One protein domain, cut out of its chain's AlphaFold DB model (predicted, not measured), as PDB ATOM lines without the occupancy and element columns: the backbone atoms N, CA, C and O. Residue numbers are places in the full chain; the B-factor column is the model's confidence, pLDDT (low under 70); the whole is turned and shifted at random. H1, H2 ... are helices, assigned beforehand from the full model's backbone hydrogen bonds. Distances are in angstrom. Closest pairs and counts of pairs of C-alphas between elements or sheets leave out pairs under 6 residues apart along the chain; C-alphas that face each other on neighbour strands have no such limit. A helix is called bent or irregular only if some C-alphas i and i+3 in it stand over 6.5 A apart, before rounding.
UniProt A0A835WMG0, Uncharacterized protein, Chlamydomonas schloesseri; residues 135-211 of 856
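This is residues 135 to 211 of the 856 residues of an uncharacterized protein of Chlamydomonas schloesseri (UniProt A0A835WMG0). Two helical hairpins stand side by side, H1 with H2 and H3 with H4, their four helices at the corners of a rough square: H1 is next to H3, and H2 next to H4. Residues 197 to 211, a tail with no named element, follow H4 and lie beyond the second hairpin, at the opposite end of the longest axis from Pro 135. The printed part has 77 residues with four named helices, H1, H2, H3 and H4 in that order, and no named strand; its class is all helix. It is compact, with a radius of gyration of the C-alphas of 11.5 A and spans of 31 by 26 by 17 A.

H1, residues 137 to 148, begins with C-alpha 137 at (6.875, 13.573, -19.609) and measures 16.3 A from first to last C-alpha. H2, residues 153 to 159, measures 9.8 A. H3, residues 170 to 181, begins with C-alpha 170 at (-5.486, 16.868, -20.012) and measures 17.3 A; it is irregular, with C-alphas 171 and 174 7.3 A apart. H4, residues 185 to 196, measures 16.0 A and ends with C-alpha 196 at (-8.046, 25.865, -27.833).

H1 and H2 form a helical hairpin and touch at a shallow tilt of 13 degrees, opposite ways; their closest C-alphas, of Val 144 and Leu 156, are 6.6 A apart, and H1 touches H2 with residues 144 to 148 alone. H1 and H3 touch at a shallow tilt of 17 degrees, the same way, the closest C-alphas being those of Glu 145 and Ala 175 at 4.0 A. H3 and H4 form a second helical hairpin and touch at a shallow tilt of 25 degrees, opposite ways; H3 takes part with residues 176 to 180 alone, and the closest C-alphas, of Ala 179 and Ala 188, are 5.3 A apart. H4 touches H2 with residues 186 to 190 alone, at a steep tilt of 42 degrees, the same way; the closest C-alphas are those of Val 153 and Ala 187 at 5.3 A. H1 and H4 are close but not clearly touching, with the C-alphas of Ala 148 and Ala 187 6.0 A apart, while H2 and H3 are apart. Each O i to N i+4 pair is within hydrogen-bond range in H2; the counts are 7 of 8 in H1, 6 of 8 in H3 and 7 of 8 in H4.

The two C-alphas farthest apart, those of Pro 135 and Thr 202, are separated by 32.9 A. The printed part has no cut. The links from H1 to H2 and from H3 to H4 are tight, the link from H2 to H3 is short, and no link is long. The mean pLDDT of the printed part is 78.3, and residues 163 to 171 and 199 to 209 are under 70.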
ATOM      1  N   PRO A 135      14.478  15.120 -19.427       75.25
ATOM      2  CA  PRO A 135      13.424  14.882 -18.449       75.25
ATOM      3  C   PRO A 135      12.274  14.095 -19.097       75.25
ATOM      4  O   PRO A 135      11.983  14.295 -20.278       75.25
ATOM      5  N   GLN A 136      11.649  13.188 -18.352       79.25
ATOM      6  CA  GLN A 136      10.468  12.428 -18.779       79.25
ATOM      7  C   GLN A 136       9.234  13.335 -18.938       79.25
ATOM      8  O   GLN A 136       9.288  14.509 -18.583       79.25
ATOM      9  N   ALA A 137       8.120  12.806 -19.461       72.69
ATOM     10  CA  ALA A 137       6.875  13.573 -19.609       72.69
ATOM     11  C   ALA A 137       6.408  14.158 -18.261       72.69
ATOM     12  O   ALA A 137       6.358  15.377 -18.128       72.69
ATOM     13  N   HIS A 138       6.267  13.318 -17.228       73.38
ATOM     14  CA  HIS A 138       5.891  13.761 -15.881       73.38
ATOM     15  C   HIS A 138       6.906  14.741 -15.253       73.38
ATOM     16  O   HIS A 138       6.514  15.709 -14.612       73.38
ATOM     17  N   GLU A 139       8.220  14.561 -15.477       76.62
ATOM     18  CA  GLU A 139       9.251  15.519 -15.021       76.62
ATOM     19  C   GLU A 139       9.121  16.888 -15.718       76.62
ATOM     20  O   GLU A 139       9.583  17.894 -15.182       76.62
ATOM     21  N   GLN A 140       8.540  16.943 -16.922       77.56
ATOM     22  CA  GLN A 140       8.269  18.187 -17.646       77.56
ATOM     23  C   GLN A 140       6.931  18.801 -17.220       77.56
ATOM     24  O   GLN A 140       6.869  20.012 -17.028       77.56
ATOM     25  N   GLU A 141       5.897  17.978 -17.039       82.75
ATOM     26  CA  GLU A 141       4.555  18.376 -16.591       82.75
ATOM     27  C   GLU A 141       4.614  19.021 -15.194       82.75
ATOM     28  O   GLU A 141       4.190  20.166 -15.053       82.75
ATOM     29  N   LEU A 142       5.299  18.404 -14.221       82.06
ATOM     30  CA  LEU A 142       5.539  18.981 -12.884       82.06
ATOM     31  C   LEU A 142       6.278  20.335 -12.929       82.06
ATOM     32  O   LEU A 142       6.008  21.234 -12.138       82.06
ATOM     33  N   VAL A 143       7.218  20.514 -13.864       84.06
ATOM     34  CA  VAL A 143       7.972  21.776 -14.020       84.06
ATOM     35  C   VAL A 143       7.146  22.854 -14.734       84.06
ATOM     36  O   VAL A 143       7.358  24.043 -14.490       84.06
ATOM     37  N   VAL A 144       6.187  22.466 -15.580       86.06
ATOM     38  CA  VAL A 144       5.181  23.370 -16.159       86.06
ATOM     39  C   VAL A 144       4.168  23.791 -15.094       86.06
ATOM     40  O   VAL A 144       3.935  24.985 -14.936       86.06
ATOM     41  N   GLU A 145       3.641  22.847 -14.316       85.88
ATOM     42  CA  GLU A 145       2.729  23.073 -13.190       85.88
ATOM     43  C   GLU A 145       3.351  24.007 -12.140       85.88
ATOM     44  O   GLU A 145       2.764  25.032 -11.797       85.88
ATOM     45  N   ALA A 146       4.592  23.743 -11.718       84.75
ATOM     46  CA  ALA A 146       5.342  24.587 -10.785       84.75
ATOM     47  C   ALA A 146       5.647  26.002 -11.323       84.75
ATOM     48  O   ALA A 146       5.769  26.940 -10.534       84.75
ATOM     49  N   ALA A 147       5.782  26.169 -12.644       88.62
ATOM     50  CA  ALA A 147       5.962  27.476 -13.284       88.62
ATOM     51  C   ALA A 147       4.634  28.234 -13.463       88.62
ATOM     52  O   ALA A 147       4.619  29.465 -13.414       88.62
ATOM     53  N   ALA A 148       3.536  27.507 -13.676       87.56
ATOM     54  CA  ALA A 148       2.194  28.041 -13.869       87.56
ATOM     55  C   ALA A 148       1.563  28.485 -12.540       87.56
ATOM     56  O   ALA A 148       1.074  29.608 -12.452       87.56
ATOM     57  N   ALA A 149       1.717  27.678 -11.483       84.12
ATOM     58  CA  ALA A 149       1.328  27.977 -10.099       84.12
ATOM     59  C   ALA A 149       2.037  29.200  -9.478       84.12
ATOM     60  O   ALA A 149       1.651  29.648  -8.404       84.12
ATOM     61  N   ALA A 150       3.091  29.705 -10.127       82.62
ATOM     62  CA  ALA A 150       3.835  30.905  -9.739       82.62
ATOM     63  C   ALA A 150       3.863  31.979 -10.854       82.62
ATOM     64  O   ALA A 150       4.614  32.953 -10.781       82.62
ATOM     65  N   GLY A 151       3.067  31.804 -11.917       85.62
ATOM     66  CA  GLY A 151       2.802  32.837 -12.924       85.62
ATOM     67  C   GLY A 151       3.963  33.190 -13.854       85.62
ATOM     68  O   GLY A 151       3.958  34.249 -14.478       85.62
ATOM     69  N   HIS A 152       4.980  32.338 -13.982       88.81
ATOM     70  CA  HIS A 152       6.209  32.678 -14.704       88.81
ATOM     71  C   HIS A 152       6.099  32.446 -16.221       88.81
ATOM     72  O   HIS A 152       6.708  31.535 -16.788       88.81
ATOM     73  N   VAL A 153       5.351  33.330 -16.892       87.31
ATOM     74  CA  VAL A 153       5.073  33.335 -18.344       87.31
ATOM     75  C   VAL A 153       6.336  33.149 -19.198       87.31
ATOM     76  O   VAL A 153       6.351  32.321 -20.106       87.31
ATOM     77  N   ASP A 154       7.431  33.840 -18.872       88.00
ATOM     78  CA  ASP A 154       8.728  33.723 -19.563       88.00
ATOM     79  C   ASP A 154       9.325  32.305 -19.527       88.00
ATOM     80  O   ASP A 154      10.013  31.870 -20.461       88.00
ATOM     81  N   LEU A 155       9.079  31.571 -18.438       87.62
ATOM     82  CA  LEU A 155       9.504  30.185 -18.293       87.62
ATOM     83  C   LEU A 155       8.588  29.262 -19.101       87.62
ATOM     84  O   LEU A 155       9.101  28.437 -19.854       87.62
ATOM     85  N   LEU A 156       7.268  29.463 -19.046       87.44
ATOM     86  CA  LEU A 156       6.284  28.728 -19.853       87.44
ATOM     87  C   LEU A 156       6.551  28.896 -21.365       87.44
ATOM     88  O   LEU A 156       6.678  27.909 -22.093       87.44
ATOM     89  N   LEU A 157       6.768  30.130 -21.834       87.69
ATOM     90  CA  LEU A 157       7.151  30.451 -23.219       87.69
ATOM     91  C   LEU A 157       8.487  29.821 -23.645       87.69
ATOM     92  O   LEU A 157       8.721  29.604 -24.840       87.69
ATOM     93  N   TRP A 158       9.396  29.550 -22.708       87.25
ATOM     94  CA  TRP A 158      10.672  28.895 -22.995       87.25
ATOM     95  C   TRP A 158      10.581  27.359 -22.947       87.25
ATOM     96  O   TRP A 158      11.200  26.687 -23.782       87.25
ATOM     97  N   LEU A 159       9.774  26.810 -22.034       85.31
ATOM     98  CA  LEU A 159       9.454  25.383 -21.929       85.31
ATOM     99  C   LEU A 159       8.692  24.898 -23.169       85.31
ATOM    100  O   LEU A 159       9.105  23.903 -23.762       85.31
ATOM    101  N   ARG A 160       7.713  25.673 -23.669       83.44
ATOM    102  CA  ARG A 160       6.976  25.414 -24.929       83.44
ATOM    103  C   ARG A 160       7.880  25.222 -26.159       83.44
ATOM    104  O   ARG A 160       7.452  24.666 -27.165       83.44
ATOM    105  N   ARG A 161       9.128  25.704 -26.101       83.38
ATOM    106  CA  ARG A 161      10.134  25.588 -27.174       83.38
ATOM    107  C   ARG A 161      11.103  24.405 -26.989       83.38
ATOM    108  O   ARG A 161      11.971  24.210 -27.841       83.38
ATOM    109  N   GLN A 162      11.010  23.627 -25.906       82.31
ATOM    110  CA  GLN A 162      11.841  22.433 -25.706       82.31
ATOM    111  C   GLN A 162      11.205  21.190 -26.351       82.31
ATOM    112  O   GLN A 162       9.990  21.030 -26.389       82.31
ATOM    113  N   ARG A 163      12.041  20.273 -26.855       65.56
ATOM    114  CA  ARG A 163      11.568  19.002 -27.431       65.56
ATOM    115  C   ARG A 163      10.982  18.103 -26.341       65.56
ATOM    116  O   ARG A 163      11.665  17.835 -25.357       65.56
ATOM    117  N   GLY A 164       9.777  17.592 -26.579       64.88
ATOM    118  CA  GLY A 164       9.057  16.687 -25.677       64.88
ATOM    119  C   GLY A 164       7.941  17.372 -24.888       64.88
ATOM    120  O   GLY A 164       6.910  16.741 -24.678       64.88
ATOM    121  N   VAL A 165       8.101  18.660 -24.554       64.38
ATOM    122  CA  VAL A 165       7.154  19.390 -23.700       64.38
ATOM    123  C   VAL A 165       5.834  19.580 -24.445       64.38
ATOM    124  O   VAL A 165       5.735  20.383 -25.375       64.38
ATOM    125  N   ARG A 166       4.807  18.839 -24.028       64.31
ATOM    126  CA  ARG A 166       3.418  19.058 -24.438       64.31
ATOM    127  C   ARG A 166       2.760  19.924 -23.376       64.31
ATOM    128  O   ARG A 166       2.615  19.471 -22.253       64.31
ATOM    129  N   MET A 167       2.347  21.132 -23.753       64.81
ATOM    130  CA  MET A 167       1.569  22.046 -22.898       64.81
ATOM    131  C   MET A 167       0.086  22.072 -23.305       64.81
ATOM    132  O   MET A 167      -0.569  23.102 -23.197       64.81
ATOM    133  N   THR A 168      -0.405  20.986 -23.916       59.78
ATOM    134  CA  THR A 168      -1.715  20.933 -24.584       59.78
ATOM    135  C   THR A 168      -2.381  19.564 -24.387       59.78
ATOM    136  O   THR A 168      -1.858  18.535 -24.833       59.78
ATOM    137  N   GLY A 169      -3.554  19.540 -23.747       64.94
ATOM    138  CA  GLY A 169      -4.297  18.326 -23.372       64.94
ATOM    139  C   GLY A 169      -4.182  17.964 -21.883       64.94
ATOM    140  O   GLY A 169      -3.279  18.441 -21.195       64.94
ATOM    141  N   HIS A 170      -5.101  17.106 -21.419       63.62
ATOM    142  CA  HIS A 170      -5.486  16.868 -20.012       63.62
ATOM    143  C   HIS A 170      -4.344  16.785 -18.978       63.62
ATOM    144  O   HIS A 170      -4.486  17.318 -17.889       63.62
ATOM    145  N   ALA A 171      -3.173  16.226 -19.309       62.69
ATOM    146  CA  ALA A 171      -2.014  16.183 -18.396       62.69
ATOM    147  C   ALA A 171      -1.473  17.571 -17.963       62.69
ATOM    148  O   ALA A 171      -0.640  17.654 -17.068       62.69
ATOM    149  N   ASN A 172      -1.922  18.664 -18.594       73.38
ATOM    150  CA  ASN A 172      -1.613  20.045 -18.195       73.38
ATOM    151  C   ASN A 172      -2.816  20.778 -17.570       73.38
ATOM    152  O   ASN A 172      -2.708  21.975 -17.307       73.38
ATOM    153  N   LEU A 173      -3.949  20.102 -17.349       79.69
ATOM    154  CA  LEU A 173      -5.124  20.694 -16.708       79.69
ATOM    155  C   LEU A 173      -4.799  21.173 -15.272       79.69
ATOM    156  O   LEU A 173      -4.998  22.363 -15.028       79.69
ATOM    157  N   PRO A 174      -4.082  20.399 -14.420       81.19
ATOM    158  CA  PRO A 174      -3.642  20.887 -13.106       81.19
ATOM    159  C   PRO A 174      -2.725  22.116 -13.172       81.19
ATOM    160  O   PRO A 174      -2.741  22.968 -12.285       81.19
ATOM    161  N   ALA A 175      -1.929  22.263 -14.237       82.88
ATOM    162  CA  ALA A 175      -1.098  23.450 -14.428       82.88
ATOM    163  C   ALA A 175      -1.937  24.700 -14.751       82.88
ATOM    164  O   ALA A 175      -1.572  25.804 -14.342       82.88
ATOM    165  N   LEU A 176      -3.059  24.535 -15.458       86.06
ATOM    166  CA  LEU A 176      -4.011  25.606 -15.749       86.06
ATOM    167  C   LEU A 176      -4.855  25.945 -14.508       86.06
ATOM    168  O   LEU A 176      -4.897  27.116 -14.136       86.06
ATOM    169  N   GLU A 177      -5.401  24.950 -13.803       82.69
ATOM    170  CA  GLU A 177      -6.062  25.119 -12.495       82.69
ATOM    171  C   GLU A 177      -5.178  25.902 -11.510       82.69
ATOM    172  O   GLU A 177      -5.610  26.891 -10.921       82.69
ATOM    173  N   ARG A 178      -3.902  25.510 -11.355       82.44
ATOM    174  CA  ARG A 178      -2.965  26.173 -10.428       82.44
ATOM    175  C   ARG A 178      -2.612  27.597 -10.868       82.44
ATOM    176  O   ARG A 178      -2.409  28.449 -10.006       82.44
ATOM    177  N   ALA A 179      -2.562  27.883 -12.174       87.44
ATOM    178  CA  ALA A 179      -2.415  29.256 -12.667       87.44
ATOM    179  C   ALA A 179      -3.655  30.111 -12.364       87.44
ATOM    180  O   ALA A 179      -3.513  31.287 -12.029       87.44
ATOM    181  N   VAL A 180      -4.852  29.523 -12.447       86.44
ATOM    182  CA  VAL A 180      -6.124  30.187 -12.130       86.44
ATOM    183  C   VAL A 180      -6.265  30.443 -10.627       86.44
ATOM    184  O   VAL A 180      -6.515  31.580 -10.233       86.44
ATOM    185  N   LEU A 181      -5.987  29.447  -9.779       81.12
ATOM    186  CA  LEU A 181      -5.924  29.587  -8.316       81.12
ATOM    187  C   LEU A 181      -4.929  30.673  -7.865       81.12
ATOM    188  O   LEU A 181      -5.193  31.394  -6.904       81.12
ATOM    189  N   GLY A 182      -3.796  30.804  -8.565       77.88
ATOM    190  CA  GLY A 182      -2.790  31.845  -8.327       77.88
ATOM    191  C   GLY A 182      -3.123  33.228  -8.909       77.88
ATOM    192  O   GLY A 182      -2.351  34.164  -8.706       77.88
ATOM    193  N   GLY A 183      -4.232  33.383  -9.644       84.19
ATOM    194  CA  GLY A 183      -4.617  34.649 -10.285       84.19
ATOM    195  C   GLY A 183      -3.704  35.062 -11.443       84.19
ATOM    196  O   GLY A 183      -3.617  36.235 -11.805       84.19
ATOM    197  N   HIS A 184      -2.966  34.116 -12.023       88.62
ATOM    198  CA  HIS A 184      -1.904  34.387 -12.986       88.62
ATOM    199  C   HIS A 184      -2.439  34.477 -14.421       88.62
ATOM    200  O   HIS A 184      -2.141  33.631 -15.265       88.62
ATOM    201  N   THR A 185      -3.213  35.530 -14.702       87.81
ATOM    202  CA  THR A 185      -3.964  35.747 -15.955       87.81
ATOM    203  C   THR A 185      -3.179  35.436 -17.230       87.81
ATOM    204  O   THR A 185      -3.635  34.646 -18.054       87.81
ATOM    205  N   GLU A 186      -1.971  35.981 -17.400       86.81
ATOM    206  CA  GLU A 186      -1.167  35.722 -18.604       86.81
ATOM    207  C   GLU A 186      -0.713  34.257 -18.732       86.81
ATOM    208  O   GLU A 186      -0.619  33.735 -19.844       86.81
ATOM    209  N   ALA A 187      -0.448  33.573 -17.612       86.62
ATOM    210  CA  ALA A 187      -0.064  32.163 -17.600       86.62
ATOM    211  C   ALA A 187      -1.266  31.253 -17.894       86.62
ATOM    212  O   ALA A 187      -1.160  30.358 -18.737       86.62
ATOM    213  N   ALA A 188      -2.418  31.531 -17.274       88.25
ATOM    214  CA  ALA A 188      -3.674  30.832 -17.534       88.25
ATOM    215  C   ALA A 188      -4.097  30.979 -19.006       88.25
ATOM    216  O   ALA A 188      -4.281  29.980 -19.699       88.25
ATOM    217  N   MET A 189      -4.126  32.204 -19.542       88.69
ATOM    218  CA  MET A 189      -4.499  32.453 -20.943       88.69
ATOM    219  C   MET A 189      -3.471  31.902 -21.950       88.69
ATOM    220  O   MET A 189      -3.842  31.521 -23.063       88.69
ATOM    221  N   LEU A 190      -2.184  31.804 -21.590       86.75
ATOM    222  CA  LEU A 190      -1.167  31.123 -22.407       86.75
ATOM    223  C   LEU A 190      -1.428  29.616 -22.509       86.75
ATOM    224  O   LEU A 190      -1.263  29.050 -23.595       86.75
ATOM    225  N   LEU A 191      -1.802  28.980 -21.394       85.56
ATOM    226  CA  LEU A 191      -2.126  27.556 -21.327       85.56
ATOM    227  C   LEU A 191      -3.461  27.261 -22.024       85.56
ATOM    228  O   LEU A 191      -3.496  26.388 -22.889       85.56
ATOM    229  N   LEU A 192      -4.514  28.041 -21.755       85.44
ATOM    230  CA  LEU A 192      -5.839  27.892 -22.371       85.44
ATOM    231  C   LEU A 192      -5.784  27.995 -23.904       85.44
ATOM    232  O   LEU A 192      -6.296  27.119 -24.598       85.44
ATOM    233  N   ARG A 193      -5.039  28.965 -24.458       85.12
ATOM    234  CA  ARG A 193      -4.764  29.047 -25.911       85.12
ATOM    235  C   ARG A 193      -4.022  27.820 -26.464       85.12
ATOM    236  O   ARG A 193      -4.028  27.574 -27.669       85.12
ATOM    237  N   GLY A 194      -3.344  27.058 -25.608       78.94
ATOM    238  CA  GLY A 194      -2.769  25.754 -25.932       78.94
ATOM    239  C   GLY A 194      -3.820  24.644 -26.048       78.94
ATOM    240  O   GLY A 194      -3.715  23.815 -26.953       78.94
ATOM    241  N   PHE A 195      -4.842  24.650 -25.190       77.38
ATOM    242  CA  PHE A 195      -6.001  23.755 -25.292       77.38
ATOM    243  C   PHE A 195      -6.876  24.113 -26.503       77.38
ATOM    244  O   PHE A 195      -7.076  23.250 -27.351       77.38
ATOM    245  N   GLN A 196      -7.254  25.382 -26.685       80.62
ATOM    246  CA  GLN A 196      -8.046  25.865 -27.833       80.62
ATOM    247  C   GLN A 196      -7.397  25.569 -29.206       80.62
ATOM    248  O   GLN A 196      -8.081  25.336 -30.196       80.62
ATOM    249  N   HIS A 197      -6.059  25.535 -29.299       79.88
ATOM    250  CA  HIS A 197      -5.358  25.128 -30.532       79.88
ATOM    251  C   HIS A 197      -5.404  23.598 -30.761       79.88
ATOM    252  O   HIS A 197      -5.200  23.123 -31.880       79.88
ATOM    253  N   ARG A 198      -5.615  22.799 -29.711       74.81
ATOM    254  CA  ARG A 198      -5.699  21.332 -29.790       74.81
ATOM    255  C   ARG A 198      -7.137  20.836 -29.996       74.81
ATOM    256  O   ARG A 198      -7.305  19.829 -30.677       74.81
ATOM    257  N   TYR A 199      -8.114  21.544 -29.441       69.69
ATOM    258  CA  TYR A 199      -9.550  21.279 -29.524       69.69
ATOM    259  C   TYR A 199     -10.212  22.553 -30.098       69.69
ATOM    260  O   TYR A 199     -10.480  23.493 -29.347       69.69
ATOM    261  N   PRO A 200     -10.324  22.670 -31.436       67.69
ATOM    262  CA  PRO A 200     -10.781  23.891 -32.097       67.69
ATOM    263  C   PRO A 200     -12.304  24.042 -32.016       67.69
ATOM    264  O   PRO A 200     -13.021  23.060 -32.125       67.69
ATOM    265  N   GLY A 201     -12.802  25.278 -31.922       67.38
ATOM    266  CA  GLY A 201     -14.239  25.542 -31.786       67.38
ATOM    267  C   GLY A 201     -14.663  25.573 -30.318       67.38
ATOM    268  O   GLY A 201     -14.013  26.248 -29.516       67.38
ATOM    269  N   THR A 202     -15.744  24.870 -29.985       60.84
ATOM    270  CA  THR A 202     -16.263  24.713 -28.614       60.84
ATOM    271  C   THR A 202     -15.799  23.420 -27.944       60.84
ATOM    272  O   THR A 202     -15.900  23.324 -26.730       60.84
ATOM    273  N   ASP A 203     -15.186  22.493 -28.689       63.38
ATOM    274  CA  ASP A 203     -14.679  21.175 -28.262       63.38
ATOM    275  C   ASP A 203     -13.698  21.193 -27.059       63.38
ATOM    276  O   ASP A 203     -13.280  20.141 -26.573       63.38
ATOM    277  N   TRP A 204     -13.244  22.371 -26.612       69.44
ATOM    278  CA  TRP A 204     -12.434  22.542 -25.397       69.44
ATOM    279  C   TRP A 204     -13.273  22.814 -24.139       69.44
ATOM    280  O   TRP A 204     -12.749  22.655 -23.042       69.44
ATOM    281  N   CYS A 205     -14.536  23.221 -24.275       66.31
ATOM    282  CA  CYS A 205     -15.490  23.326 -23.172       66.31
ATOM    283  C   CYS A 205     -15.981  21.934 -22.741       66.31
ATOM    284  O   CYS A 205     -16.139  21.688 -21.552       66.31
ATOM    285  N   ASP A 206     -16.113  20.999 -23.692       65.44
ATOM    286  CA  ASP A 206     -16.528  19.597 -23.479       65.44
ATOM    287  C   ASP A 206     -15.438  18.722 -22.809       65.44
ATOM    288  O   ASP A 206     -15.414  17.498 -22.948       65.44
ATOM    289  N   VAL A 207     -14.476  19.350 -22.129       66.31
ATOM    290  CA  VAL A 207     -13.373  18.701 -21.420       66.31
ATOM    291  C   VAL A 207     -13.568  18.918 -19.925       66.31
ATOM    292  O   VAL A 207     -13.497  20.055 -19.453       66.31
ATOM    293  N   ASP A 208     -13.737  17.812 -19.198       63.19
ATOM    294  CA  ASP A 208     -13.822  17.745 -17.735       63.19
ATOM    295  C   ASP A 208     -12.846  18.734 -17.059       63.19
ATOM    296  O   ASP A 208     -11.659  18.780 -17.406       63.19
ATOM    297  N   GLY A 209     -13.343  19.551 -16.125       64.38
ATOM    298  CA  GLY A 209     -12.567  20.571 -15.409       64.38
ATOM    299  C   GLY A 209     -12.316  21.903 -16.136       64.38
ATOM    300  O   GLY A 209     -11.927  22.870 -15.482       64.38
ATOM    301  N   LEU A 210     -12.540  22.039 -17.456       72.50
ATOM    302  CA  LEU A 210     -12.330  23.335 -18.137       72.50
ATOM    303  C   LEU A 210     -13.484  24.334 -17.941       72.50
ATOM    304  O   LEU A 210     -13.218  25.537 -17.865       72.50
ATOM    305  N   MET A 211     -14.723  23.860 -17.774       72.44
ATOM    306  CA  MET A 211     -15.883  24.706 -17.432       72.44
ATOM    307  C   MET A 211     -15.873  25.196 -15.974       72.44
ATOM    308  O   MET A 211     -16.520  26.189 -15.658       72.44
TER     309      MET A 211